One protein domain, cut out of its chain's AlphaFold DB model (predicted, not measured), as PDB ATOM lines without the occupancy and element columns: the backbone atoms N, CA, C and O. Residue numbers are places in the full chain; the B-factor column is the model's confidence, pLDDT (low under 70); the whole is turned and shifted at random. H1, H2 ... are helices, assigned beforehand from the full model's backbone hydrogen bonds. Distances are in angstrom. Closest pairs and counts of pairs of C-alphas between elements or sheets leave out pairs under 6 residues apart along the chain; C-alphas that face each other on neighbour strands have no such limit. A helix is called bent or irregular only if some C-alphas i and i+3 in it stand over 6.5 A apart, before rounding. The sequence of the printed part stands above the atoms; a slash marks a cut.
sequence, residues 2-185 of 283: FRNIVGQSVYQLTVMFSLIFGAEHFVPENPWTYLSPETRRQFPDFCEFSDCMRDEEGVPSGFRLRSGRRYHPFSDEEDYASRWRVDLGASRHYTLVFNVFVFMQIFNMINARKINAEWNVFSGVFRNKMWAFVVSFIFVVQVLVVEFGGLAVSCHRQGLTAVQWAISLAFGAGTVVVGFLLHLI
ATOM      1  N   PHE A   2     443.823 386.047 374.999       79.69
ATOM      2  CA  PHE A   2     442.360 385.868 375.032       79.69
ATOM      3  C   PHE A   2     441.776 385.651 376.442       79.69
ATOM      4  O   PHE A   2     440.833 386.335 376.819       79.69
ATOM      5  N   ARG A   3     442.402 384.794 377.262       80.88
ATOM      6  CA  ARG A   3     442.007 384.547 378.663       80.88
ATOM      7  C   ARG A   3     441.874 385.824 379.495       80.88
ATOM      8  O   ARG A   3     440.922 385.956 380.250       80.88
ATOM      9  N   ASN A   4     442.818 386.753 379.359       82.88
ATOM     10  CA  ASN A   4     442.806 387.985 380.142       82.88
ATOM     11  C   ASN A   4     441.705 388.929 379.641       82.88
ATOM     12  O   ASN A   4     441.060 389.571 380.455       82.88
ATOM     13  N   ILE A   5     441.447 388.962 378.330       86.50
ATOM     14  CA  ILE A   5     440.366 389.767 377.747       86.50
ATOM     15  C   ILE A   5     439.007 389.244 378.220       86.50
ATOM     16  O   ILE A   5     438.219 390.008 378.768       86.50
ATOM     17  N   VAL A   6     438.756 387.941 378.058       89.00
ATOM     18  CA  VAL A   6     437.481 387.317 378.440       89.00
ATOM     19  C   VAL A   6     437.293 387.313 379.952       89.00
ATOM     20  O   VAL A   6     436.221 387.640 380.443       89.00
ATOM     21  N   GLY A   7     438.329 386.981 380.720       88.69
ATOM     22  CA  GLY A   7     438.225 386.953 382.176       88.69
ATOM     23  C   GLY A   7     437.960 388.338 382.771       88.69
ATOM     24  O   GLY A   7     437.110 388.472 383.649       88.69
ATOM     25  N   GLN A   8     438.628 389.380 382.261       90.81
ATOM     26  CA  GLN A   8     438.364 390.754 382.696       90.81
ATOM     27  C   GLN A   8     436.979 391.235 382.251       90.81
ATOM     28  O   GLN A   8     436.285 391.860 383.048       90.81
ATOM     29  N   SER A   9     436.536 390.920 381.027       92.69
ATOM     30  CA  SER A   9     435.205 391.329 380.562       92.69
ATOM     31  C   SER A   9     434.079 390.649 381.341       92.69
ATOM     32  O   SER A   9     433.105 391.313 381.687       92.69
ATOM     33  N   VAL A  10     434.226 389.366 381.693       94.12
ATOM     34  CA  VAL A  10     433.268 388.643 382.546       94.12
ATOM     35  C   VAL A  10     433.196 389.267 383.936       94.12
ATOM     36  O   VAL A  10     432.096 389.498 384.438       94.12
ATOM     37  N   TYR A  11     434.338 389.594 384.550       94.56
ATOM     38  CA  TYR A  11     434.357 390.270 385.849       94.56
ATOM     39  C   TYR A  11     433.680 391.641 385.785       94.56
ATOM     40  O   TYR A  11     432.777 391.915 386.574       94.56
ATOM     41  N   GLN A  12     434.070 392.480 384.820       95.19
ATOM     42  CA  GLN A  12     433.492 393.814 384.654       95.19
ATOM     43  C   GLN A  12     431.982 393.738 384.424       95.19
ATOM     44  O   GLN A  12     431.232 394.459 385.074       95.19
ATOM     45  N   LEU A  13     431.520 392.835 383.556       95.69
ATOM     46  CA  LEU A  13     430.096 392.629 383.315       95.69
ATOM     47  C   LEU A  13     429.383 392.207 384.602       95.69
ATOM     48  O   LEU A  13     428.383 392.816 384.967       95.69
ATOM     49  N   THR A  14     429.926 391.230 385.327       95.50
ATOM     50  CA  THR A  14     429.324 390.734 386.573       95.50
ATOM     51  C   THR A  14     429.178 391.852 387.605       95.50
ATOM     52  O   THR A  14     428.082 392.065 388.115       95.50
ATOM     53  N   VAL A  15     430.238 392.627 387.854       95.81
ATOM     54  CA  VAL A  15     430.203 393.756 388.800       95.81
ATOM     55  C   VAL A  15     429.187 394.812 388.368       95.81
ATOM     56  O   VAL A  15     428.413 395.292 389.194       95.81
ATOM     57  N   MET A  16     429.147 395.154 387.077       95.50
ATOM     58  CA  MET A  16     428.207 396.150 386.561       95.50
ATOM     59  C   MET A  16     426.753 395.702 386.718       95.50
ATOM     60  O   MET A  16     425.931 396.482 387.190       95.50
ATOM     61  N   PHE A  17     426.432 394.449 386.388       94.69
ATOM     62  CA  PHE A  17     425.090 393.904 386.596       94.69
ATOM     63  C   PHE A  17     424.723 393.864 388.084       94.69
ATOM     64  O   PHE A  17     423.637 394.310 388.457       94.69
ATOM     65  N   SER A  18     425.630 393.402 388.948       94.12
ATOM     66  CA  SER A  18     425.400 393.378 390.396       94.12
ATOM     67  C   SER A  18     425.153 394.770 390.973       94.12
ATOM     68  O   SER A  18     424.293 394.915 391.835       94.12
ATOM     69  N   LEU A  19     425.852 395.802 390.496       94.25
ATOM     70  CA  LEU A  19     425.605 397.171 390.944       94.25
ATOM     71  C   LEU A  19     424.275 397.703 390.412       94.25
ATOM     72  O   LEU A  19     423.456 398.142 391.204       94.25
ATOM     73  N   ILE A  20     424.012 397.586 389.109       93.19
ATOM     74  CA  ILE A  20     422.785 398.118 388.494       93.19
ATOM     75  C   ILE A  20     421.517 397.520 389.121       93.19
ATOM     76  O   ILE A  20     420.517 398.223 389.272       93.19
ATOM     77  N   PHE A  21     421.528 396.234 389.476       92.19
ATOM     78  CA  PHE A  21     420.344 395.567 390.022       92.19
ATOM     79  C   PHE A  21     420.354 395.417 391.545       92.19
ATOM     80  O   PHE A  21     419.285 395.348 392.139       92.19
ATOM     81  N   GLY A  22     421.528 395.369 392.174       90.38
ATOM     82  CA  GLY A  22     421.675 395.019 393.586       90.38
ATOM     83  C   GLY A  22     422.191 396.135 394.490       90.38
ATOM     84  O   GLY A  22     422.094 395.983 395.705       90.38
ATOM     85  N   ALA A  23     422.713 397.250 393.958       90.94
ATOM     86  CA  ALA A  23     423.342 398.285 394.788       90.94
ATOM     87  C   ALA A  23     422.397 398.872 395.847       90.94
ATOM     88  O   ALA A  23     422.847 399.200 396.942       90.94
ATOM     89  N   GLU A  24     421.095 398.938 395.567       88.69
ATOM     90  CA  GLU A  24     420.081 399.423 396.514       88.69
ATOM     91  C   GLU A  24     420.004 398.607 397.817       88.69
ATOM     92  O   GLU A  24     419.601 399.132 398.849       88.69
ATOM     93  N   HIS A  25     420.443 397.343 397.808       89.12
ATOM     94  CA  HIS A  25     420.330 396.453 398.966       89.12
ATOM     95  C   HIS A  25     421.503 396.582 399.947       89.12
ATOM     96  O   HIS A  25     421.330 396.361 401.146       89.12
ATOM     97  N   PHE A  26     422.702 396.896 399.449       89.12
ATOM     98  CA  PHE A  26     423.935 396.815 400.243       89.12
ATOM     99  C   PHE A  26     424.749 398.106 400.282       89.12
ATOM    100  O   PHE A  26     425.636 398.223 401.127       89.12
ATOM    101  N   VAL A  27     424.500 399.064 399.384       92.00
ATOM    102  CA  VAL A  27     425.260 400.314 399.372       92.00
ATOM    103  C   VAL A  27     424.650 401.283 400.380       92.00
ATOM    104  O   VAL A  27     423.479 401.648 400.238       92.00
ATOM    105  N   PRO A  28     425.433 401.730 401.378       90.38
ATOM    106  CA  PRO A  28     424.950 402.704 402.328       90.38
ATOM    107  C   PRO A  28     424.866 404.101 401.705       90.38
ATOM    108  O   PRO A  28     425.638 404.463 400.808       90.38
ATOM    109  N   GLU A  29     423.935 404.894 402.214       88.44
ATOM    110  CA  GLU A  29     423.629 406.236 401.744       88.44
ATOM    111  C   GLU A  29     423.419 407.195 402.910       88.44
ATOM    112  O   GLU A  29     422.881 406.820 403.951       88.44
ATOM    113  N   ASN A  30     423.833 408.444 402.702       87.00
ATOM    114  CA  ASN A  30     423.652 409.525 403.663       87.00
ATOM    115  C   ASN A  30     422.528 410.461 403.196       87.00
ATOM    116  O   ASN A  30     422.365 410.646 401.985       87.00
ATOM    117  N   PRO A  31     421.809 411.121 404.123       83.00
ATOM    118  CA  PRO A  31     420.742 412.058 403.782       83.00
ATOM    119  C   PRO A  31     421.232 413.182 402.866       83.00
ATOM    120  O   PRO A  31     422.383 413.628 402.932       83.00
ATOM    121  N   TRP A  32     420.348 413.639 401.979       85.19
ATOM    122  CA  TRP A  32     420.706 414.609 400.950       85.19
ATOM    123  C   TRP A  32     420.654 416.020 401.541       85.19
ATOM    124  O   TRP A  32     419.582 416.599 401.721       85.19
ATOM    125  N   THR A  33     421.816 416.605 401.853       83.19
ATOM    126  CA  THR A  33     421.865 417.893 402.576       83.19
ATOM    127  C   THR A  33     421.502 419.102 401.707       83.19
ATOM    128  O   THR A  33     421.193 420.162 402.237       83.19
ATOM    129  N   TYR A  34     421.488 418.951 400.380       82.44
ATOM    130  CA  TYR A  34     421.076 419.999 399.440       82.44
ATOM    131  C   TYR A  34     419.557 420.101 399.250       82.44
ATOM    132  O   TYR A  34     419.085 421.065 398.648       82.44
ATOM    133  N   LEU A  35     418.793 419.111 399.720       83.75
ATOM    134  CA  LEU A  35     417.336 419.139 399.672       83.75
ATOM    135  C   LEU A  35     416.811 419.918 400.881       83.75
ATOM    136  O   LEU A  35     416.986 419.490 402.028       83.75
ATOM    137  N   SER A  36     416.150 421.053 400.634       82.44
ATOM    138  CA  SER A  36     415.491 421.800 401.705       82.44
ATOM    139  C   SER A  36     414.213 421.077 402.162       82.44
ATOM    140  O   SER A  36     413.597 420.331 401.388       82.44
ATOM    141  N   PRO A  37     413.770 421.284 403.414       80.75
ATOM    142  CA  PRO A  37     412.488 420.768 403.887       80.75
ATOM    143  C   PRO A  37     411.294 421.222 403.033       80.75
ATOM    144  O   PRO A  37     410.318 420.480 402.933       80.75
ATOM    145  N   GLU A  38     411.353 422.395 402.385       83.31
ATOM    146  CA  GLU A  38     410.284 422.823 401.470       83.31
ATOM    147  C   GLU A  38     410.257 421.973 400.197       83.31
ATOM    148  O   GLU A  38     409.189 421.505 399.801       83.31
ATOM    149  N   THR A  39     411.420 421.699 399.589       82.75
ATOM    150  CA  THR A  39     411.510 420.832 398.402       82.75
ATOM    151  C   THR A  39     411.019 419.417 398.706       82.75
ATOM    152  O   THR A  39     410.314 418.826 397.893       82.75
ATOM    153  N   ARG A  40     411.306 418.884 399.903       82.25
ATOM    154  CA  ARG A  40     410.767 417.581 400.340       82.25
ATOM    155  C   ARG A  40     409.239 417.565 400.384       82.25
ATOM    156  O   ARG A  40     408.625 416.583 399.985       82.25
ATOM    157  N   ARG A  41     408.612 418.656 400.834       82.38
ATOM    158  CA  ARG A  41     407.142 418.778 400.880       82.38
ATOM    159  C   ARG A  41     406.516 418.892 399.492       82.38
ATOM    160  O   ARG A  41     405.386 418.453 399.308       82.38
ATOM    161  N   GLN A  42     407.239 419.457 398.528       86.75
ATOM    162  CA  GLN A  42     406.788 419.563 397.139       86.75
ATOM    163  C   GLN A  42     406.684 418.192 396.446       86.75
ATOM    164  O   GLN A  42     405.860 418.021 395.549       86.75
ATOM    165  N   PHE A  43     407.477 417.207 396.881       82.75
ATOM    166  CA  PHE A  43     407.492 415.852 396.327       82.75
ATOM    167  C   PHE A  43     407.190 414.803 397.411       82.75
ATOM    168  O   PHE A  43     408.096 414.090 397.841       82.75
ATOM    169  N   PRO A  44     405.923 414.660 397.847       78.38
ATOM    170  CA  PRO A  44     405.559 413.749 398.936       78.38
ATOM    171  C   PRO A  44     405.791 412.265 398.610       78.38
ATOM    172  O   PRO A  44     406.011 411.479 399.533       78.38
ATOM    173  N   ASP A  45     405.776 411.902 397.321       83.06
ATOM    174  CA  ASP A  45     405.997 410.531 396.830       83.06
ATOM    175  C   ASP A  45     407.486 410.182 396.674       83.06
ATOM    176  O   ASP A  45     407.832 409.040 396.377       83.06
ATOM    177  N   PHE A  46     408.382 411.164 396.797       84.38
ATOM    178  CA  PHE A  46     409.812 410.926 396.662       84.38
ATOM    179  C   PHE A  46     410.396 410.407 397.979       84.38
ATOM    180  O   PHE A  46     410.278 411.050 399.021       84.38
ATOM    181  N   CYS A  47     411.093 409.272 397.912       82.69
ATOM    182  CA  CYS A  47     411.919 408.774 399.007       82.69
ATOM    183  C   CYS A  47     413.408 408.934 398.682       82.69
ATOM    184  O   CYS A  47     413.884 408.433 397.664       82.69
ATOM    185  N   GLU A  48     414.159 409.543 399.602       81.94
ATOM    186  CA  GLU A  48     415.624 409.675 399.507       81.94
ATOM    187  C   GLU A  48     416.363 408.332 399.634       81.94
ATOM    188  O   GLU A  48     417.457 408.174 399.089       81.94
ATOM    189  N   PHE A  49     415.757 407.365 400.326       86.81
ATOM    190  CA  PHE A  49     416.325 406.048 400.613       86.81
ATOM    191  C   PHE A  49     415.489 404.931 399.982       86.81
ATOM    192  O   PHE A  49     414.300 405.111 399.702       86.81
ATOM    193  N   SER A  50     416.100 403.761 399.772       83.19
ATOM    194  CA  SER A  50     415.384 402.576 399.267       83.19
ATOM    195  C   SER A  50     414.305 402.090 400.247       83.19
ATOM    196  O   SER A  50     413.192 401.795 399.827       83.19
ATOM    197  N   ASP A  51     414.589 402.113 401.553       77.69
ATOM    198  CA  ASP A  51     413.686 401.571 402.580       77.69
ATOM    199  C   ASP A  51     412.494 402.488 402.922       77.69
ATOM    200  O   ASP A  51     411.603 402.073 403.656       77.69
ATOM    201  N   CYS A  52     412.468 403.731 402.412       76.88
ATOM    202  CA  CYS A  52     411.395 404.715 402.635       76.88
ATOM    203  C   CYS A  52     410.934 404.863 404.107       76.88
ATOM    204  O   CYS A  52     409.776 405.222 404.346       76.88
ATOM    205  N   MET A  53     411.795 404.607 405.101       73.69
ATOM    206  CA  MET A  53     411.403 404.781 406.500       73.69
ATOM    207  C   MET A  53     411.219 406.274 406.802       73.69
ATOM    208  O   MET A  53     411.843 407.148 406.192       73.69
ATOM    209  N   ARG A  54     410.280 406.576 407.694       70.31
ATOM    210  CA  ARG A  54     410.055 407.926 408.205       70.31
ATOM    211  C   ARG A  54     410.165 407.862 409.718       70.31
ATOM    212  O   ARG A  54     409.539 406.995 410.324       70.31
ATOM    213  N   ASP A  55     410.952 408.764 410.289       67.81
ATOM    214  CA  ASP A  55     411.027 408.931 411.743       67.81
ATOM    215  C   ASP A  55     409.703 409.497 412.289       67.81
ATOM    216  O   ASP A  55     408.828 409.909 411.520       67.81
ATOM    217  N   GLU A  56     409.538 409.524 413.617       67.50
ATOM    218  CA  GLU A  56     408.311 409.996 414.283       67.50
ATOM    219  C   GLU A  56     407.960 411.457 413.929       67.50
ATOM    220  O   GLU A  56     406.784 411.822 413.906       67.50
ATOM    221  N   GLU A  57     408.942 412.280 413.536       69.56
ATOM    222  CA  GLU A  57     408.740 413.643 413.019       69.56
ATOM    223  C   GLU A  57     408.431 413.719 411.507       69.56
ATOM    224  O   GLU A  57     408.330 414.809 410.935       69.56
ATOM    225  N   GLY A  58     408.290 412.579 410.822       65.06
ATOM    226  CA  GLY A  58     407.998 412.501 409.388       65.06
ATOM    227  C   GLY A  58     409.188 412.824 408.475       65.06
ATOM    228  O   GLY A  58     408.994 413.042 407.274       65.06
ATOM    229  N   VAL A  59     410.407 412.862 409.021       68.06
ATOM    230  CA  VAL A  59     411.653 413.047 408.264       68.06
ATOM    231  C   VAL A  59     412.030 411.722 407.587       68.06
ATOM    232  O   VAL A  59     411.983 410.687 408.251       68.06
ATOM    233  N   PRO A  60     412.394 411.712 406.287       68.25
ATOM    234  CA  PRO A  60     412.874 410.501 405.628       68.25
ATOM    235  C   PRO A  60     414.136 409.999 406.332       68.25
ATOM    236  O   PRO A  60     415.156 410.689 406.337       68.25
ATOM    237  N   SER A  61     414.066 408.804 406.903       69.75
ATOM    238  CA  SER A  61     415.182 408.136 407.554       69.75
ATOM    239  C   SER A  61     415.479 406.832 406.835       69.75
ATOM    240  O   SER A  61     414.612 406.127 406.325       69.75
ATOM    241  N   GLY A  62     416.756 406.536 406.686       77.81
ATOM    242  CA  GLY A  62     417.191 405.378 405.939       77.81
ATOM    243  C   GLY A  62     418.692 405.402 405.781       77.81
ATOM    244  O   GLY A  62     419.352 406.415 405.998       77.81
ATOM    245  N   PHE A  63     419.229 404.244 405.440       83.44
ATOM    246  CA  PHE A  63     420.666 404.069 405.292       83.44
ATOM    247  C   PHE A  63     421.025 403.458 403.946       83.44
ATOM    248  O   PHE A  63     422.205 403.281 403.681       83.44
ATOM    249  N   ARG A  64     420.045 403.110 403.102       88.25
ATOM    250  CA  ARG A  64     420.265 402.421 401.826       88.25
ATOM    251  C   ARG A  64     420.110 403.341 400.629       88.25
ATOM    252  O   ARG A  64     419.170 404.135 400.548       88.25
ATOM    253  N   LEU A  65     421.012 403.164 399.669       91.50
ATOM    254  CA  LEU A  65     421.041 403.869 398.394       91.50
ATOM    255  C   LEU A  65     419.721 403.717 397.630       91.50
ATOM    256  O   LEU A  65     419.296 402.607 397.320       91.50
ATOM    257  N   ARG A  66     419.105 404.841 397.248       89.81
ATOM    258  CA  ARG A  66     417.944 404.833 396.353       89.81
ATOM    259  C   ARG A  66     418.352 404.414 394.942       89.81
ATOM    260  O   ARG A  66     419.292 404.967 394.363       89.81
ATOM    261  N   SER A  67     417.603 403.480 394.364       90.56
ATOM    262  CA  SER A  67     417.782 403.077 392.975       90.56
ATOM    263  C   SER A  67     417.527 404.251 392.021       90.56
ATOM    264  O   SER A  67     416.533 404.963 392.094       90.56
ATOM    265  N   GLY A  68     418.473 404.462 391.109       88.00
ATOM    266  CA  GLY A  68     418.342 405.385 389.985       88.00
ATOM    267  C   GLY A  68     417.608 404.837 388.761       88.00
ATOM    268  O   GLY A  68     417.548 405.539 387.752       88.00
ATOM    269  N   ARG A  69     417.128 403.587 388.791       90.56
ATOM    270  CA  ARG A  69     416.458 402.967 387.639       90.56
ATOM    271  C   ARG A  69     415.143 403.678 387.359       90.56
ATOM    272  O   ARG A  69     414.474 404.135 388.274       90.56
ATOM    273  N   ARG A  70     414.752 403.752 386.085       88.00
ATOM    274  CA  ARG A  70     413.465 404.360 385.732       88.00
ATOM    275  C   ARG A  70     412.291 403.500 386.194       88.00
ATOM    276  O   ARG A  70     411.310 404.053 386.664       88.00
ATOM    277  N   TYR A  71     412.421 402.182 386.082       88.69
ATOM    278  CA  TYR A  71     411.376 401.216 386.403       88.69
ATOM    279  C   TYR A  71     411.898 400.159 387.369       88.69
ATOM    280  O   TYR A  71     413.098 399.843 387.359       88.69
ATOM    281  N   HIS A  72     410.994 399.592 388.163       86.69
ATOM    282  CA  HIS A  72     411.293 398.399 388.942       86.69
ATOM    283  C   HIS A  72     411.579 397.202 388.015       86.69
ATOM    284  O   HIS A  72     411.022 397.114 386.916       86.69
ATOM    285  N   PRO A  73     412.457 396.263 388.413       86.00
ATOM    286  CA  PRO A  73     412.722 395.076 387.612       86.00
ATOM    287  C   PRO A  73     411.423 394.321 387.311       86.00
ATOM    288  O   PRO A  73     410.707 393.935 388.230       86.00
ATOM    289  N   PHE A  74     411.147 394.094 386.024       86.50
ATOM    290  CA  PHE A  74     409.983 393.332 385.545       86.50
ATOM    291  C   PHE A  74     408.608 393.936 385.896       86.50
ATOM    292  O   PHE A  74     407.614 393.213 385.890       86.50
ATOM    293  N   SER A  75     408.540 395.242 386.172       91.19
ATOM    294  CA  SER A  75     407.296 395.985 386.414       91.19
ATOM    295  C   SER A  75     407.261 397.268 385.576       91.19
ATOM    296  O   SER A  75     408.309 397.813 385.233       91.19
ATOM    297  N   ASP A  76     406.059 397.759 385.270       89.25
ATOM    298  CA  ASP A  76     405.839 399.057 384.611       89.25
ATOM    299  C   ASP A  76     405.820 400.231 385.614       89.25
ATOM    300  O   ASP A  76     405.689 401.394 385.228       89.25
ATOM    301  N   GLU A  77     405.959 399.944 386.911       87.44
ATOM    302  CA  GLU A  77     406.001 400.943 387.979       87.44
ATOM    303  C   GLU A  77     407.309 401.753 387.953       87.44
ATOM    304  O   GLU A  77     408.410 401.190 387.889       87.44
ATOM    305  N   GLU A  78     407.196 403.088 388.001       85.38
ATOM    306  CA  GLU A  78     408.351 403.992 387.995       85.38
ATOM    307  C   GLU A  78     409.055 404.014 389.366       85.38
ATOM    308  O   GLU A  78     408.465 404.408 390.367       85.38
ATOM    309  N   ASP A  79     410.341 403.650 389.399       85.06
ATOM    310  CA  ASP A  79     411.172 403.626 390.618       85.06
ATOM    311  C   ASP A  79     411.816 405.002 390.875       85.06
ATOM    312  O   ASP A  79     411.624 405.617 391.927       85.06
ATOM    313  N   TYR A  80     412.534 405.539 389.879       87.56
ATOM    314  CA  TYR A  80     413.032 406.915 389.856       87.56
ATOM    315  C   TYR A  80     412.326 407.707 388.754       87.56
ATOM    316  O   TYR A  80     412.737 407.700 387.585       87.56
ATOM    317  N   ALA A  81     411.250 408.395 389.139       86.12
ATOM    318  CA  ALA A  81     410.394 409.121 388.214       86.12
ATOM    319  C   ALA A  81     411.167 410.183 387.417       86.12
ATOM    320  O   ALA A  81     412.031 410.904 387.931       86.12
ATOM    321  N   SER A  82     410.804 410.331 386.144       85.94
ATOM    322  CA  SER A  82     411.464 411.274 385.229       85.94
ATOM    323  C   SER A  82     411.403 412.733 385.708       85.94
ATOM    324  O   SER A  82     412.370 413.472 385.513       85.94
ATOM    325  N   ARG A  83     410.326 413.123 386.409       87.25
ATOM    326  CA  ARG A  83     410.170 414.457 387.023       87.25
ATOM    327  C   ARG A  83     411.280 414.778 388.029       87.25
ATOM    328  O   ARG A  83     411.866 415.853 387.996       87.25
ATOM    329  N   TRP A  84     411.661 413.806 388.859       86.25
ATOM    330  CA  TRP A  84     412.669 414.008 389.902       86.25
ATOM    331  C   TRP A  84     414.062 414.196 389.321       86.25
ATOM    332  O   TRP A  84     414.867 414.950 389.858       86.25
ATOM    333  N   ARG A  85     414.344 413.567 388.177       84.25
ATOM    334  CA  ARG A  85     415.609 413.767 387.469       84.25
ATOM    335  C   ARG A  85     415.819 415.229 387.062       84.25
ATOM    336  O   ARG A  85     416.960 415.685 387.057       84.25
ATOM    337  N   VAL A  86     414.746 415.935 386.706       84.00
ATOM    338  CA  VAL A  86     414.803 417.343 386.288       84.00
ATOM    339  C   VAL A  86     414.900 418.261 387.506       84.00
ATOM    340  O   VAL A  86     415.790 419.108 387.552       84.00
ATOM    341  N   ASP A  87     414.042 418.046 388.506       85.19
ATOM    342  CA  ASP A  87     413.912 418.960 389.646       85.19
ATOM    343  C   ASP A  87     414.942 418.692 390.762       85.19
ATOM    344  O   ASP A  87     415.616 419.611 391.234       85.19
ATOM    345  N   LEU A  88     415.111 417.427 391.169       85.44
ATOM    346  CA  LEU A  88     416.030 417.011 392.240       85.44
ATOM    347  C   LEU A  88     417.439 416.693 391.719       85.44
ATOM    348  O   LEU A  88     418.426 416.846 392.446       85.44
ATOM    349  N   GLY A  89     417.541 416.261 390.460       87.06
ATOM    350  CA  GLY A  89     418.794 415.945 389.781       87.06
ATOM    351  C   GLY A  89     419.047 414.451 389.589       87.06
ATOM    352  O   GLY A  89     418.169 413.599 389.753       87.06
ATOM    353  N   ALA A  90     420.276 414.125 389.189       89.50
ATOM    354  CA  ALA A  90     420.671 412.754 388.903       89.50
ATOM    355  C   ALA A  90     420.817 411.898 390.172       89.50
ATOM    356  O   ALA A  90     421.164 412.382 391.255       89.50
ATOM    357  N   SER A  91     420.583 410.597 390.010       89.69
ATOM    358  CA  SER A  91     420.673 409.626 391.093       89.69
ATOM    359  C   SER A  91     422.127 409.355 391.499       89.69
ATOM    360  O   SER A  91     423.031 409.225 390.663       89.69
ATOM    361  N   ARG A  92     422.359 409.195 392.810       90.56
ATOM    362  CA  ARG A  92     423.653 408.713 393.334       90.56
ATOM    363  C   ARG A  92     423.986 407.326 392.811       90.56
ATOM    364  O   ARG A  92     425.141 407.058 392.500       90.56
ATOM    365  N   HIS A  93     422.969 406.488 392.612       92.62
ATOM    366  CA  HIS A  93     423.140 405.130 392.114       92.62
ATOM    367  C   HIS A  93     423.884 405.087 390.774       92.62
ATOM    368  O   HIS A  93     424.909 404.415 390.670       92.62
ATOM    369  N   TYR A  94     423.450 405.850 389.766       92.12
ATOM    370  CA  TYR A  94     424.164 405.857 388.485       92.12
ATOM    371  C   TYR A  94     425.514 406.561 388.544       92.12
ATOM    372  O   TYR A  94     426.428 406.173 387.821       92.12
ATOM    373  N   THR A  95     425.674 407.533 389.443       93.31
ATOM    374  CA  THR A  95     426.976 408.169 389.675       93.31
ATOM    375  C   THR A  95     427.981 407.157 390.238       93.31
ATOM    376  O   THR A  95     429.118 407.099 389.774       93.31
ATOM    377  N   LEU A  96     427.554 406.294 391.167       94.19
ATOM    378  CA  LEU A  96     428.364 405.196 391.695       94.19
ATOM    379  C   LEU A  96     428.724 404.180 390.612       94.19
ATOM    380  O   LEU A  96     429.890 403.814 390.487       94.19
ATOM    381  N   VAL A  97     427.742 403.751 389.816       94.69
ATOM    382  CA  VAL A  97     427.948 402.811 388.703       94.69
ATOM    383  C   VAL A  97     428.965 403.371 387.703       94.69
ATOM    384  O   VAL A  97     429.902 402.673 387.315       94.69
ATOM    385  N   PHE A  98     428.831 404.647 387.336       94.12
ATOM    386  CA  PHE A  98     429.793 405.348 386.488       94.12
ATOM    387  C   PHE A  98     431.189 405.397 387.122       94.12
ATOM    388  O   PHE A  98     432.178 405.081 386.461       94.12
ATOM    389  N   ASN A  99     431.282 405.735 388.411       95.00
ATOM    390  CA  ASN A  99     432.564 405.834 389.097       95.00
ATOM    391  C   ASN A  99     433.289 404.482 389.169       95.00
ATOM    392  O   ASN A  99     434.469 404.387 388.837       95.00
ATOM    393  N   VAL A 100     432.569 403.415 389.529       95.69
ATOM    394  CA  VAL A 100     433.110 402.048 389.553       95.69
ATOM    395  C   VAL A 100     433.585 401.638 388.160       95.69
ATOM    396  O   VAL A 100     434.679 401.091 388.032       95.69
ATOM    397  N   PHE A 101     432.813 401.936 387.109       94.94
ATOM    398  CA  PHE A 101     433.206 401.641 385.733       94.94
ATOM    399  C   PHE A 101     434.545 402.288 385.367       94.94
ATOM    400  O   PHE A 101     435.446 401.595 384.893       94.94
ATOM    401  N   VAL A 102     434.718 403.586 385.632       94.62
ATOM    402  CA  VAL A 102     435.975 404.280 385.318       94.62
ATOM    403  C   VAL A 102     437.133 403.734 386.149       94.62
ATOM    404  O   VAL A 102     438.201 403.462 385.594       94.62
ATOM    405  N   PHE A 103     436.931 403.486 387.446       94.88
ATOM    406  CA  PHE A 103     437.961 402.875 388.285       94.88
ATOM    407  C   PHE A 103     438.393 401.509 387.773       94.88
ATOM    408  O   PHE A 103     439.591 401.256 387.650       94.88
ATOM    409  N   MET A 104     437.445 400.649 387.402       94.94
ATOM    410  CA  MET A 104     437.764 399.363 386.791       94.94
ATOM    411  C   MET A 104     438.619 399.529 385.532       94.94
ATOM    412  O   MET A 104     439.528 398.728 385.335       94.94
ATOM    413  N   GLN A 105     438.415 400.571 384.717       94.50
ATOM    414  CA  GLN A 105     439.286 400.824 383.562       94.50
ATOM    415  C   GLN A 105     440.677 401.332 383.942       94.50
ATOM    416  O   GLN A 105     441.661 400.898 383.340       94.50
ATOM    417  N   ILE A 106     440.790 402.188 384.963       92.88
ATOM    418  CA  ILE A 106     442.089 402.643 385.479       92.88
ATOM    419  C   ILE A 106     442.913 401.441 385.956       92.88
ATOM    420  O   ILE A 106     444.064 401.278 385.554       92.88
ATOM    421  N   PHE A 107     442.324 400.563 386.768       91.19
ATOM    422  CA  PHE A 107     443.011 399.375 387.272       91.19
ATOM    423  C   PHE A 107     443.252 398.319 386.185       91.19
ATOM    424  O   PHE A 107     444.313 397.693 386.152       91.19
ATOM    425  N   ASN A 108     442.339 398.166 385.225       90.69
ATOM    426  CA  ASN A 108     442.554 397.278 384.086       90.69
ATOM    427  C   ASN A 108     443.717 397.756 383.194       90.69
ATOM    428  O   ASN A 108     444.493 396.941 382.700       90.69
ATOM    429  N   MET A 109     443.923 399.069 383.054       87.69
ATOM    430  CA  MET A 109     445.093 399.622 382.361       87.69
ATOM    431  C   MET A 109     446.416 399.257 383.061       87.69
ATOM    432  O   MET A 109     447.439 399.083 382.393       87.69
ATOM    433  N   ILE A 110     446.405 399.094 384.390       85.31
ATOM    434  CA  ILE A 110     447.561 398.598 385.154       85.31
ATOM    435  C   ILE A 110     447.838 397.134 384.790       85.31
ATOM    436  O   ILE A 110     448.970 396.802 384.439       85.31
ATOM    437  N   ASN A 111     446.808 396.282 384.768       83.62
ATOM    438  CA  ASN A 111     446.938 394.876 384.364       83.62
ATOM    439  C   ASN A 111     447.386 394.709 382.907       83.62
ATOM    440  O   ASN A 111     448.202 393.844 382.600       83.62
ATOM    441  N   ALA A 112     446.879 395.544 381.996       82.56
ATOM    442  CA  ALA A 112     447.191 395.468 380.571       82.56
ATOM    443  C   ALA A 112     448.639 395.876 380.243       82.56
ATOM    444  O   ALA A 112     449.138 395.557 379.166       82.56
ATOM    445  N   ARG A 113     449.336 396.558 381.163       78.06
ATOM    446  CA  ARG A 113     450.714 397.021 380.955       78.06
ATOM    447  C   ARG A 113     451.723 395.876 380.821       78.06
ATOM    448  O   ARG A 113     452.715 396.030 380.111       78.06
ATOM    449  N   LYS A 114     451.503 394.752 381.506       65.81
ATOM    450  CA  LYS A 114     452.372 393.571 381.427       65.81
ATOM    451  C   LYS A 114     451.554 392.366 380.979       65.81
ATOM    452  O   LYS A 114     450.833 391.763 381.759       65.81
ATOM    453  N   ILE A 115     451.671 392.041 379.693       62.44
ATOM    454  CA  ILE A 115     451.001 390.885 379.071       62.44
ATOM    455  C   ILE A 115     451.856 389.612 379.200       62.44
ATOM    456  O   ILE A 115     451.329 388.500 379.170       62.44
ATOM    457  N   ASN A 116     453.171 389.772 379.363       52.72
ATOM    458  CA  ASN A 116     454.094 388.674 379.629       52.72
ATOM    459  C   ASN A 116     453.983 388.298 381.107       52.72
ATOM    460  O   ASN A 116     453.875 389.197 381.935       52.72
ATOM    461  N   ALA A 117     453.989 386.997 381.410       54.09
ATOM    462  CA  ALA A 117     453.691 386.367 382.703       54.09
ATOM    463  C   ALA A 117     454.661 386.731 383.857       54.09
ATOM    464  O   ALA A 117     455.235 385.867 384.513       54.09
ATOM    465  N   GLU A 118     454.861 388.020 384.107       58.22
ATOM    466  CA  GLU A 118     455.607 388.555 385.232       58.22
ATOM    467  C   GLU A 118     454.655 388.781 386.405       58.22
ATOM    468  O   GLU A 118     453.709 389.561 386.329       58.22
ATOM    469  N   TRP A 119     454.959 388.136 387.527       57.34
ATOM    470  CA  TRP A 119     454.155 388.145 388.749       57.34
ATOM    471  C   TRP A 119     453.989 389.529 389.398       57.34
ATOM    472  O   TRP A 119     453.104 389.714 390.228       57.34
ATOM    473  N   ASN A 120     454.823 390.511 389.038       64.62
ATOM    474  CA  ASN A 120     454.819 391.836 389.654       64.62
ATOM    475  C   ASN A 120     454.391 392.935 388.664       64.62
ATOM    476  O   ASN A 120     455.220 393.531 387.959       64.62
ATOM    477  N   VAL A 121     453.086 393.225 388.659       64.75
ATOM    478  CA  VAL A 121     452.457 394.300 387.866       64.75
ATOM    479  C   VAL A 121     452.916 395.691 388.335       64.75
ATOM    480  O   VAL A 121     452.990 396.626 387.538       64.75
ATOM    481  N   PHE A 122     453.321 395.820 389.604       62.22
ATOM    482  CA  PHE A 122     453.798 397.075 390.192       62.22
ATOM    483  C   PHE A 122     455.284 397.363 389.914       62.22
ATOM    484  O   PHE A 122     455.746 398.500 390.062       62.22
ATOM    485  N   SER A 123     456.051 396.367 389.460       61.38
ATOM    486  CA  SER A 123     457.473 396.551 389.162       61.38
ATOM    487  C   SER A 123     457.681 397.441 387.933       61.38
ATOM    488  O   SER A 123     457.228 397.140 386.824       61.38
ATOM    489  N   GLY A 124     458.406 398.546 388.130       65.56
ATOM    490  CA  GLY A 124     458.743 399.501 387.076       65.56
ATOM    491  C   GLY A 124     457.626 400.489 386.746       65.56
ATOM    492  O   GLY A 124     457.725 401.178 385.727       65.56
ATOM    493  N   VAL A 125     456.587 400.595 387.586       69.31
ATOM    494  CA  VAL A 125     455.446 401.490 387.350       69.31
ATOM    495  C   VAL A 125     455.897 402.933 387.091       69.31
ATOM    496  O   VAL A 125     455.580 403.493 386.041       69.31
ATOM    497  N   PHE A 126     456.755 403.468 387.959       69.88
ATOM    498  CA  PHE A 126     457.275 404.837 387.871       69.88
ATOM    499  C   PHE A 126     458.420 405.034 386.866       69.88
ATOM    500  O   PHE A 126     458.839 406.165 386.629       69.88
ATOM    501  N   ARG A 127     458.923 403.965 386.225       77.38
ATOM    502  CA  ARG A 127     459.983 404.083 385.205       77.38
ATOM    503  C   ARG A 127     459.481 404.787 383.944       77.38
ATOM    504  O   ARG A 127     460.240 405.495 383.292       77.38
ATOM    505  N   ASN A 128     458.203 404.604 383.608       84.25
ATOM    506  CA  ASN A 128     457.561 405.310 382.506       84.25
ATOM    507  C   ASN A 128     456.728 406.477 383.054       84.25
ATOM    508  O   ASN A 128     455.565 406.301 383.424       84.25
ATOM    509  N   LYS A 129     457.335 407.670 383.084       85.50
ATOM    510  CA  LYS A 129     456.688 408.901 383.564       85.50
ATOM    511  C   LYS A 129     455.439 409.265 382.753       85.50
ATOM    512  O   LYS A 129     454.482 409.751 383.340       85.50
ATOM    513  N   MET A 130     455.411 408.975 381.447       87.19
ATOM    514  CA  MET A 130     454.242 409.245 380.598       87.19
ATOM    515  C   MET A 130     453.039 408.397 381.001       87.19
ATOM    516  O   MET A 130     451.932 408.908 381.122       87.19
ATOM    517  N   TRP A 131     453.258 407.109 381.268       86.00
ATOM    518  CA  TRP A 131     452.192 406.229 381.745       86.00
ATOM    519  C   TRP A 131     451.657 406.694 383.107       86.00
ATOM    520  O   TRP A 131     450.448 406.809 383.285       86.00
ATOM    521  N   ALA A 132     452.555 407.024 384.044       86.94
ATOM    522  CA  ALA A 132     452.162 407.495 385.372       86.94
ATOM    523  C   ALA A 132     451.392 408.824 385.300       86.94
ATOM    524  O   ALA A 132     450.395 408.992 385.998       86.94
ATOM    525  N   PHE A 133     451.811 409.731 384.412       91.69
ATOM    526  CA  PHE A 133     451.115 410.986 384.150       91.69
ATOM    527  C   PHE A 133     449.693 410.755 383.629       91.69
ATOM    528  O   PHE A 133     448.758 411.314 384.188       91.69
ATOM    529  N   VAL A 134     449.507 409.900 382.617       92.31
ATOM    530  CA  VAL A 134     448.174 409.623 382.048       92.31
ATOM    531  C   VAL A 134     447.244 408.991 383.085       92.31
ATOM    532  O   VAL A 134     446.106 409.429 383.226       92.31
ATOM    533  N   VAL A 135     447.724 408.010 383.855       91.50
ATOM    534  CA  VAL A 135     446.933 407.375 384.925       91.50
ATOM    535  C   VAL A 135     446.524 408.403 385.981       91.50
ATOM    536  O   VAL A 135     445.354 408.475 386.350       91.50
ATOM    537  N   SER A 136     447.474 409.223 386.440       92.00
ATOM    538  CA  SER A 136     447.210 410.277 387.421       92.00
ATOM    539  C   SER A 136     446.249 411.331 386.878       92.00
ATOM    540  O   SER A 136     445.388 411.801 387.612       92.00
ATOM    541  N   PHE A 137     446.375 411.700 385.603       94.94
ATOM    542  CA  PHE A 137     445.494 412.660 384.950       94.94
ATOM    543  C   PHE A 137     444.055 412.142 384.895       94.94
ATOM    544  O   PHE A 137     443.144 412.850 385.313       94.94
ATOM    545  N   ILE A 138     443.850 410.893 384.461       94.88
ATOM    546  CA  ILE A 138     442.520 410.268 384.431       94.88
ATOM    547  C   ILE A 138     441.930 410.208 385.843       94.88
ATOM    548  O   ILE A 138     440.764 410.540 386.019       94.88
ATOM    549  N   PHE A 139     442.724 409.842 386.853       94.19
ATOM    550  CA  PHE A 139     442.268 409.808 388.243       94.19
ATOM    551  C   PHE A 139     441.826 411.193 388.748       94.19
ATOM    552  O   PHE A 139     440.744 411.320 389.312       94.19
ATOM    553  N   VAL A 140     442.622 412.241 388.509       94.88
ATOM    554  CA  VAL A 140     442.280 413.615 388.924       94.88
ATOM    555  C   VAL A 140     441.023 414.105 388.213       94.88
ATOM    556  O   VAL A 140     440.111 414.612 388.862       94.88
ATOM    557  N   VAL A 141     440.939 413.919 386.893       94.44
ATOM    558  CA  VAL A 141     439.747 414.287 386.120       94.44
ATOM    559  C   VAL A 141     438.528 413.516 386.618       94.44
ATOM    560  O   VAL A 141     437.465 414.109 386.758       94.44
ATOM    561  N   GLN A 142     438.677 412.233 386.947       94.19
ATOM    562  CA  GLN A 142     437.581 411.422 387.464       94.19
ATOM    563  C   GLN A 142     437.035 411.970 388.785       94.19
ATOM    564  O   GLN A 142     435.821 412.086 388.935       94.19
ATOM    565  N   VAL A 143     437.906 412.366 389.718       93.00
ATOM    566  CA  VAL A 143     437.481 413.010 390.973       93.00
ATOM    567  C   VAL A 143     436.748 414.322 390.695       93.00
ATOM    568  O   VAL A 143     435.670 414.543 391.237       93.00
ATOM    569  N   LEU A 144     437.269 415.158 389.792       92.38
ATOM    570  CA  LEU A 144     436.615 416.418 389.429       92.38
ATOM    571  C   LEU A 144     435.244 416.202 388.774       92.38
ATOM    572  O   LEU A 144     434.303 416.934 389.065       92.38
ATOM    573  N   VAL A 145     435.111 415.197 387.910       92.19
ATOM    574  CA  VAL A 145     433.843 414.866 387.249       92.19
ATOM    575  C   VAL A 145     432.826 414.316 388.246       92.19
ATOM    576  O   VAL A 145     431.654 414.659 388.159       92.19
ATOM    577  N   VAL A 146     433.234 413.494 389.208       92.56
ATOM    578  CA  VAL A 146     432.286 412.934 390.182       92.56
ATOM    579  C   VAL A 146     431.807 413.990 391.175       92.56
ATOM    580  O   VAL A 146     430.617 414.036 391.472       92.56
ATOM    581  N   GLU A 147     432.701 414.857 391.651       90.19
ATOM    582  CA  GLU A 147     432.365 415.888 392.641       90.19
ATOM    583  C   GLU A 147     431.679 417.114 392.009       90.19
ATOM    584  O   GLU A 147     430.751 417.674 392.587       90.19
ATOM    585  N   PHE A 148     432.087 417.523 390.798       88.06
ATOM    586  CA  PHE A 148     431.602 418.756 390.154       88.06
ATOM    587  C   PHE A 148     430.855 418.535 388.832       88.06
ATOM    588  O   PHE A 148     430.264 419.471 388.293       88.06
ATOM    589  N   GLY A 149     430.825 417.318 388.290       81.25
ATOM    590  CA  GLY A 149     430.219 417.010 386.988       81.25
ATOM    591  C   GLY A 149     428.696 416.902 386.994       81.25
ATOM    592  O   GLY A 149     428.140 416.276 386.095       81.25
ATOM    593  N   GLY A 150     428.016 417.517 387.968       79.38
ATOM    594  CA  GLY A 150     426.579 417.397 388.224       79.38
ATOM    595  C   GLY A 150     425.701 417.437 386.966       79.38
ATOM    596  O   GLY A 150     425.311 416.400 386.434       79.38
ATOM    597  N   LEU A 151     425.377 418.634 386.462       72.19
ATOM    598  CA  LEU A 151     424.470 418.770 385.312       72.19
ATOM    599  C   LEU A 151     425.096 418.279 383.991       72.19
ATOM    600  O   LEU A 151     424.390 417.749 383.138       72.19
ATOM    601  N   ALA A 152     426.413 418.439 383.825       79.25
ATOM    602  CA  ALA A 152     427.115 418.147 382.572       79.25
ATOM    603  C   ALA A 152     427.252 416.642 382.287       79.25
ATOM    604  O   ALA A 152     427.136 416.220 381.139       79.25
ATOM    605  N   VAL A 153     427.481 415.834 383.324       81.38
ATOM    606  CA  VAL A 153     427.719 414.382 383.216       81.38
ATOM    607  C   VAL A 153     426.568 413.585 383.843       81.38
ATOM    608  O   VAL A 153     426.591 412.360 383.880       81.38
ATOM    609  N   SER A 154     425.494 414.267 384.270       83.44
ATOM    610  CA  SER A 154     424.390 413.661 385.027       83.44
ATOM    611  C   SER A 154     424.890 412.944 386.289       83.44
ATOM    612  O   SER A 154     424.410 411.863 386.628       83.44
ATOM    613  N   CYS A 155     425.862 413.544 386.977       87.75
ATOM    614  CA  CYS A 155     426.318 413.093 388.285       87.75
ATOM    615  C   CYS A 155     425.449 413.701 389.390       87.75
ATOM    616  O   CYS A 155     424.813 414.748 389.228       87.75
ATOM    617  N   HIS A 156     425.405 413.034 390.537       87.81
ATOM    618  CA  HIS A 156     424.699 413.551 391.694       87.81
ATOM    619  C   HIS A 156     425.331 414.863 392.184       87.81
ATOM    620  O   HIS A 156     426.551 415.001 392.208       87.81
ATOM    621  N   ARG A 157     424.504 415.830 392.606       83.31
ATOM    622  CA  ARG A 157     424.968 417.187 392.958       83.31
ATOM    623  C   ARG A 157     425.950 417.233 394.130       83.31
ATOM    624  O   ARG A 157     426.719 418.179 394.217       83.31
ATOM    625  N   GLN A 158     425.895 416.254 395.028       84.94
ATOM    626  CA  GLN A 158     426.778 416.159 396.197       84.94
ATOM    627  C   GLN A 158     427.933 415.172 396.010       84.94
ATOM    628  O   GLN A 158     428.559 414.796 396.996       84.94
ATOM    629  N   GLY A 159     428.163 414.697 394.783       87.94
ATOM    630  CA  GLY A 159     429.156 413.665 394.523       87.94
ATOM    631  C   GLY A 159     428.815 412.333 395.195       87.94
ATOM    632  O   GLY A 159     427.643 411.955 395.313       87.94
ATOM    633  N   LEU A 160     429.862 411.610 395.591       91.00
ATOM    634  CA  LEU A 160     429.782 410.315 396.264       91.00
ATOM    635  C   LEU A 160     430.188 410.443 397.731       91.00
ATOM    636  O   LEU A 160     431.096 411.192 398.087       91.00
ATOM    637  N   THR A 161     429.582 409.632 398.595       91.81
ATOM    638  CA  THR A 161     430.024 409.542 399.994       91.81
ATOM    639  C   THR A 161     431.385 408.843 400.100       91.81
ATOM    640  O   THR A 161     431.760 408.040 399.245       91.81
ATOM    641  N   ALA A 162     432.133 409.087 401.181       91.62
ATOM    642  CA  ALA A 162     433.437 408.445 401.397       91.62
ATOM    643  C   ALA A 162     433.357 406.903 401.385       91.62
ATOM    644  O   ALA A 162     434.255 406.232 400.875       91.62
ATOM    645  N   VAL A 163     432.256 406.336 401.892       92.81
ATOM    646  CA  VAL A 163     432.013 404.886 401.864       92.81
ATOM    647  C   VAL A 163     431.779 404.399 400.433       92.81
ATOM    648  O   VAL A 163     432.359 403.398 400.023       92.81
ATOM    649  N   GLN A 164     430.999 405.130 399.635       93.06
ATOM    650  CA  GLN A 164     430.776 404.826 398.217       93.06
ATOM    651  C   GLN A 164     432.064 404.933 397.389       93.06
ATOM    652  O   GLN A 164     432.324 404.081 396.537       93.06
ATOM    653  N   TRP A 165     432.915 405.918 397.684       94.56
ATOM    654  CA  TRP A 165     434.261 406.018 397.120       94.56
ATOM    655  C   TRP A 165     435.107 404.787 397.461       94.56
ATOM    656  O   TRP A 165     435.685 404.177 396.559       94.56
ATOM    657  N   ALA A 166     435.127 404.354 398.724       94.75
ATOM    658  CA  ALA A 166     435.847 403.151 399.140       94.75
ATOM    659  C   ALA A 166     435.321 401.886 398.439       94.75
ATOM    660  O   ALA A 166     436.117 401.081 397.955       94.75
ATOM    661  N   ILE A 167     433.997 401.742 398.306       93.75
ATOM    662  CA  ILE A 167     433.365 400.645 397.558       93.75
ATOM    663  C   ILE A 167     433.813 400.669 396.089       93.75
ATOM    664  O   ILE A 167     434.195 399.634 395.539       93.75
ATOM    665  N   SER A 168     433.828 401.845 395.455       94.94
ATOM    666  CA  SER A 168     434.257 401.982 394.058       94.94
ATOM    667  C   SER A 168     435.726 401.618 393.846       94.94
ATOM    668  O   SER A 168     436.062 400.907 392.894       94.94
ATOM    669  N   LEU A 169     436.589 402.015 394.784       94.81
ATOM    670  CA  LEU A 169     438.000 401.663 394.772       94.81
ATOM    671  C   LEU A 169     438.200 400.162 395.004       94.81
ATOM    672  O   LEU A 169     439.040 399.559 394.344       94.81
ATOM    673  N   ALA A 170     437.411 399.549 395.892       95.06
ATOM    674  CA  ALA A 170     437.475 398.119 396.183       95.06
ATOM    675  C   ALA A 170     437.105 397.269 394.957       95.06
ATOM    676  O   ALA A 170     437.860 396.367 394.585       95.06
ATOM    677  N   PHE A 171     436.004 397.587 394.268       95.06
ATOM    678  CA  PHE A 171     435.634 396.903 393.022       95.06
ATOM    679  C   PHE A 171     436.659 397.129 391.904       95.06
ATOM    680  O   PHE A 171     436.984 396.195 391.162       95.06
ATOM    681  N   GLY A 172     437.212 398.343 391.817       93.81
ATOM    682  CA  GLY A 172     438.313 398.668 390.918       93.81
ATOM    683  C   GLY A 172     439.552 397.809 391.185       93.81
ATOM    684  O   GLY A 172     440.039 397.137 390.278       93.81
ATOM    685  N   ALA A 173     440.021 397.758 392.432       93.00
ATOM    686  CA  ALA A 173     441.158 396.939 392.852       93.00
ATOM    687  C   ALA A 173     440.910 395.438 392.626       93.00
ATOM    688  O   ALA A 173     441.834 394.705 392.266       93.00
ATOM    689  N   GLY A 174     439.656 394.989 392.738       93.12
ATOM    690  CA  GLY A 174     439.250 393.629 392.391       93.12
ATOM    691  C   GLY A 174     439.621 393.230 390.958       93.12
ATOM    692  O   GLY A 174     440.004 392.085 390.741       93.12
ATOM    693  N   THR A 175     439.654 394.164 389.994       92.06
ATOM    694  CA  THR A 175     440.138 393.859 388.629       92.06
ATOM    695  C   THR A 175     441.602 393.405 388.617       92.06
ATOM    696  O   THR A 175     441.965 392.513 387.847       92.06
ATOM    697  N   VAL A 176     442.455 393.972 389.480       90.25
ATOM    698  CA  VAL A 176     443.866 393.575 389.641       90.25
ATOM    699  C   VAL A 176     443.953 392.177 390.229       90.25
ATOM    700  O   VAL A 176     444.691 391.338 389.712       90.25
ATOM    701  N   VAL A 177     443.140 391.893 391.248       90.44
ATOM    702  CA  VAL A 177     443.068 390.567 391.877       90.44
ATOM    703  C   VAL A 177     442.598 389.513 390.877       90.44
ATOM    704  O   VAL A 177     443.246 388.481 390.732       90.44
ATOM    705  N   VAL A 178     441.533 389.777 390.117       90.06
ATOM    706  CA  VAL A 178     441.080 388.872 389.049       90.06
ATOM    707  C   VAL A 178     442.153 388.713 387.978       90.06
ATOM    708  O   VAL A 178     442.408 387.601 387.528       90.06
ATOM    709  N   GLY A 179     442.839 389.795 387.608       87.50
ATOM    710  CA  GLY A 179     443.977 389.745 386.693       87.50
ATOM    711  C   GLY A 179     445.051 388.778 387.175       87.50
ATOM    712  O   GLY A 179     445.507 387.940 386.402       87.50
ATOM    713  N   PHE A 180     445.398 388.833 388.458       85.31
ATOM    714  CA  PHE A 180     446.320 387.895 389.088       85.31
ATOM    715  C   PHE A 180     445.787 386.453 389.083       85.31
ATOM    716  O   PHE A 180     446.493 385.546 388.648       85.31
ATOM    717  N   LEU A 181     444.525 386.232 389.466       86.19
ATOM    718  CA  LEU A 181     443.901 384.902 389.475       86.19
ATOM    719  C   LEU A 181     443.862 384.264 388.080       86.19
ATOM    720  O   LEU A 181     444.134 383.075 387.934       86.19
ATOM    721  N   LEU A 182     443.595 385.050 387.035       84.44
ATOM    722  CA  LEU A 182     443.604 384.565 385.655       84.44
ATOM    723  C   LEU A 182     444.991 384.073 385.225       84.44
ATOM    724  O   LEU A 182     445.067 383.192 384.373       84.44
ATOM    725  N   HIS A 183     446.085 384.578 385.805       79.62
ATOM    726  CA  HIS A 183     447.427 384.059 385.520       79.62
ATOM    727  C   HIS A 183     447.666 382.653 386.089       79.62
ATOM    728  O   HIS A 183     448.493 381.933 385.532       79.62
ATOM    729  N   LEU A 184     446.919 382.237 387.117       80.50
ATOM    730  CA  LEU A 184     447.039 380.911 387.736       80.50
ATOM    731  C   LEU A 184     446.362 379.799 386.921       80.50
ATOM    732  O   LEU A 184     446.690 378.628 387.092       80.50
ATOM    733  N   ILE A 185     445.420 380.137 386.035       77.44
ATOM    734  CA  ILE A 185     444.627 379.149 385.292       77.44
ATOM    735  C   ILE A 185     445.427 378.650 384.078       77.44
ATOM    736  O   ILE A 185     445.690 379.448 383.179       77.44
TER     737      ILE A 185
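This is residues 2 to 185 of the 283 residues of the protein "Calcium-translocating P-type ATPase, PMCA-type protein" of Toxoplasma gondii VAND (UniProt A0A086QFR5). Three long helices, H1, H4 and H7, lie side by side in a bundle, and a fourth, H5, packs on H4 alone among the helices. Beyond one end of the bundle is a head mostly of loops, residues 31 to 89, with the short helices H2 and H3; the long loop of residues 113 to 128 lies at the opposite end. The 184 printed residues include seven named helices, H1 to H7 in order, and no named strand; the class is all helix. The whole is only just compact, close to loose, with a radius of gyration of the C-alphas of 19.2 A, and elongated, spanning 60 by 34 by 27 A.

The longest helix, H1, residues 2 to 26, has a kink of 55 degrees near residue 20 and is irregular: C-alphas 21 and 24 are 7.6 A apart. H1 touches H4, residues 92 to 112, at a shallow tilt of 20 degrees, opposite ways; their closest C-alphas, of Leu 19 and Val 97, are 6.5 A apart. H1 also touches H7, residues 162 to 184, opposite ways at a shallow tilt of 28 degrees, with the closest C-alphas, of Asn 4 and Leu 182, 6.5 A apart. H4 is the hub, touching three helices. H4 and H7 touch and run the same way at a shallow tilt of 34 degrees, only just short of steep; the closest C-alphas, of Met 104 and Gly 172, are 4.2 A apart. H4 and H5, residues 129 to 148, form a helical hairpin at a shallow tilt of 4 degrees, with the closest C-alphas, of Ile 106 and Val 135, 6.8 A apart. H5 is apart from H1 and H7. H6, residues 150 to 153, is close to H5 but not clearly touching, with the closest C-alphas, of Val 145 and Val 153, 7.3 A apart. H2, residues 37 to 42, and H3, residues 82 to 87, touch no helix. Residues 53 to 54 pair antiparallel with residues 60 to 61. Every O i to N i+4 pair is within hydrogen-bond range in H2, H4 and H5; the counts are 18 of 21 in H1, 1 of 2 in H3 and 16 of 19 in H7, and H6 is too short for such a pair.

H1 begins at C-alpha 2 (442.360, 385.868, 375.032) and is 33.1 A long. H4 begins at C-alpha 92 (423.653, 408.713, 393.334) and is 29.9 A long; H5 is 27.7 A. H7, 33.6 A long, ends at C-alpha 184 (447.039, 380.911, 387.736).

The C-alphas farthest apart, of Glu 57 and Asn 116, are 61.6 A apart. The printed part has no cut. The links H2 to H3 and H4 to H5 are long, of 39 and 16 residues. The mean pLDDT of the printed part is 85.6; residues 55 to 61 and 114 to 126 are under 70.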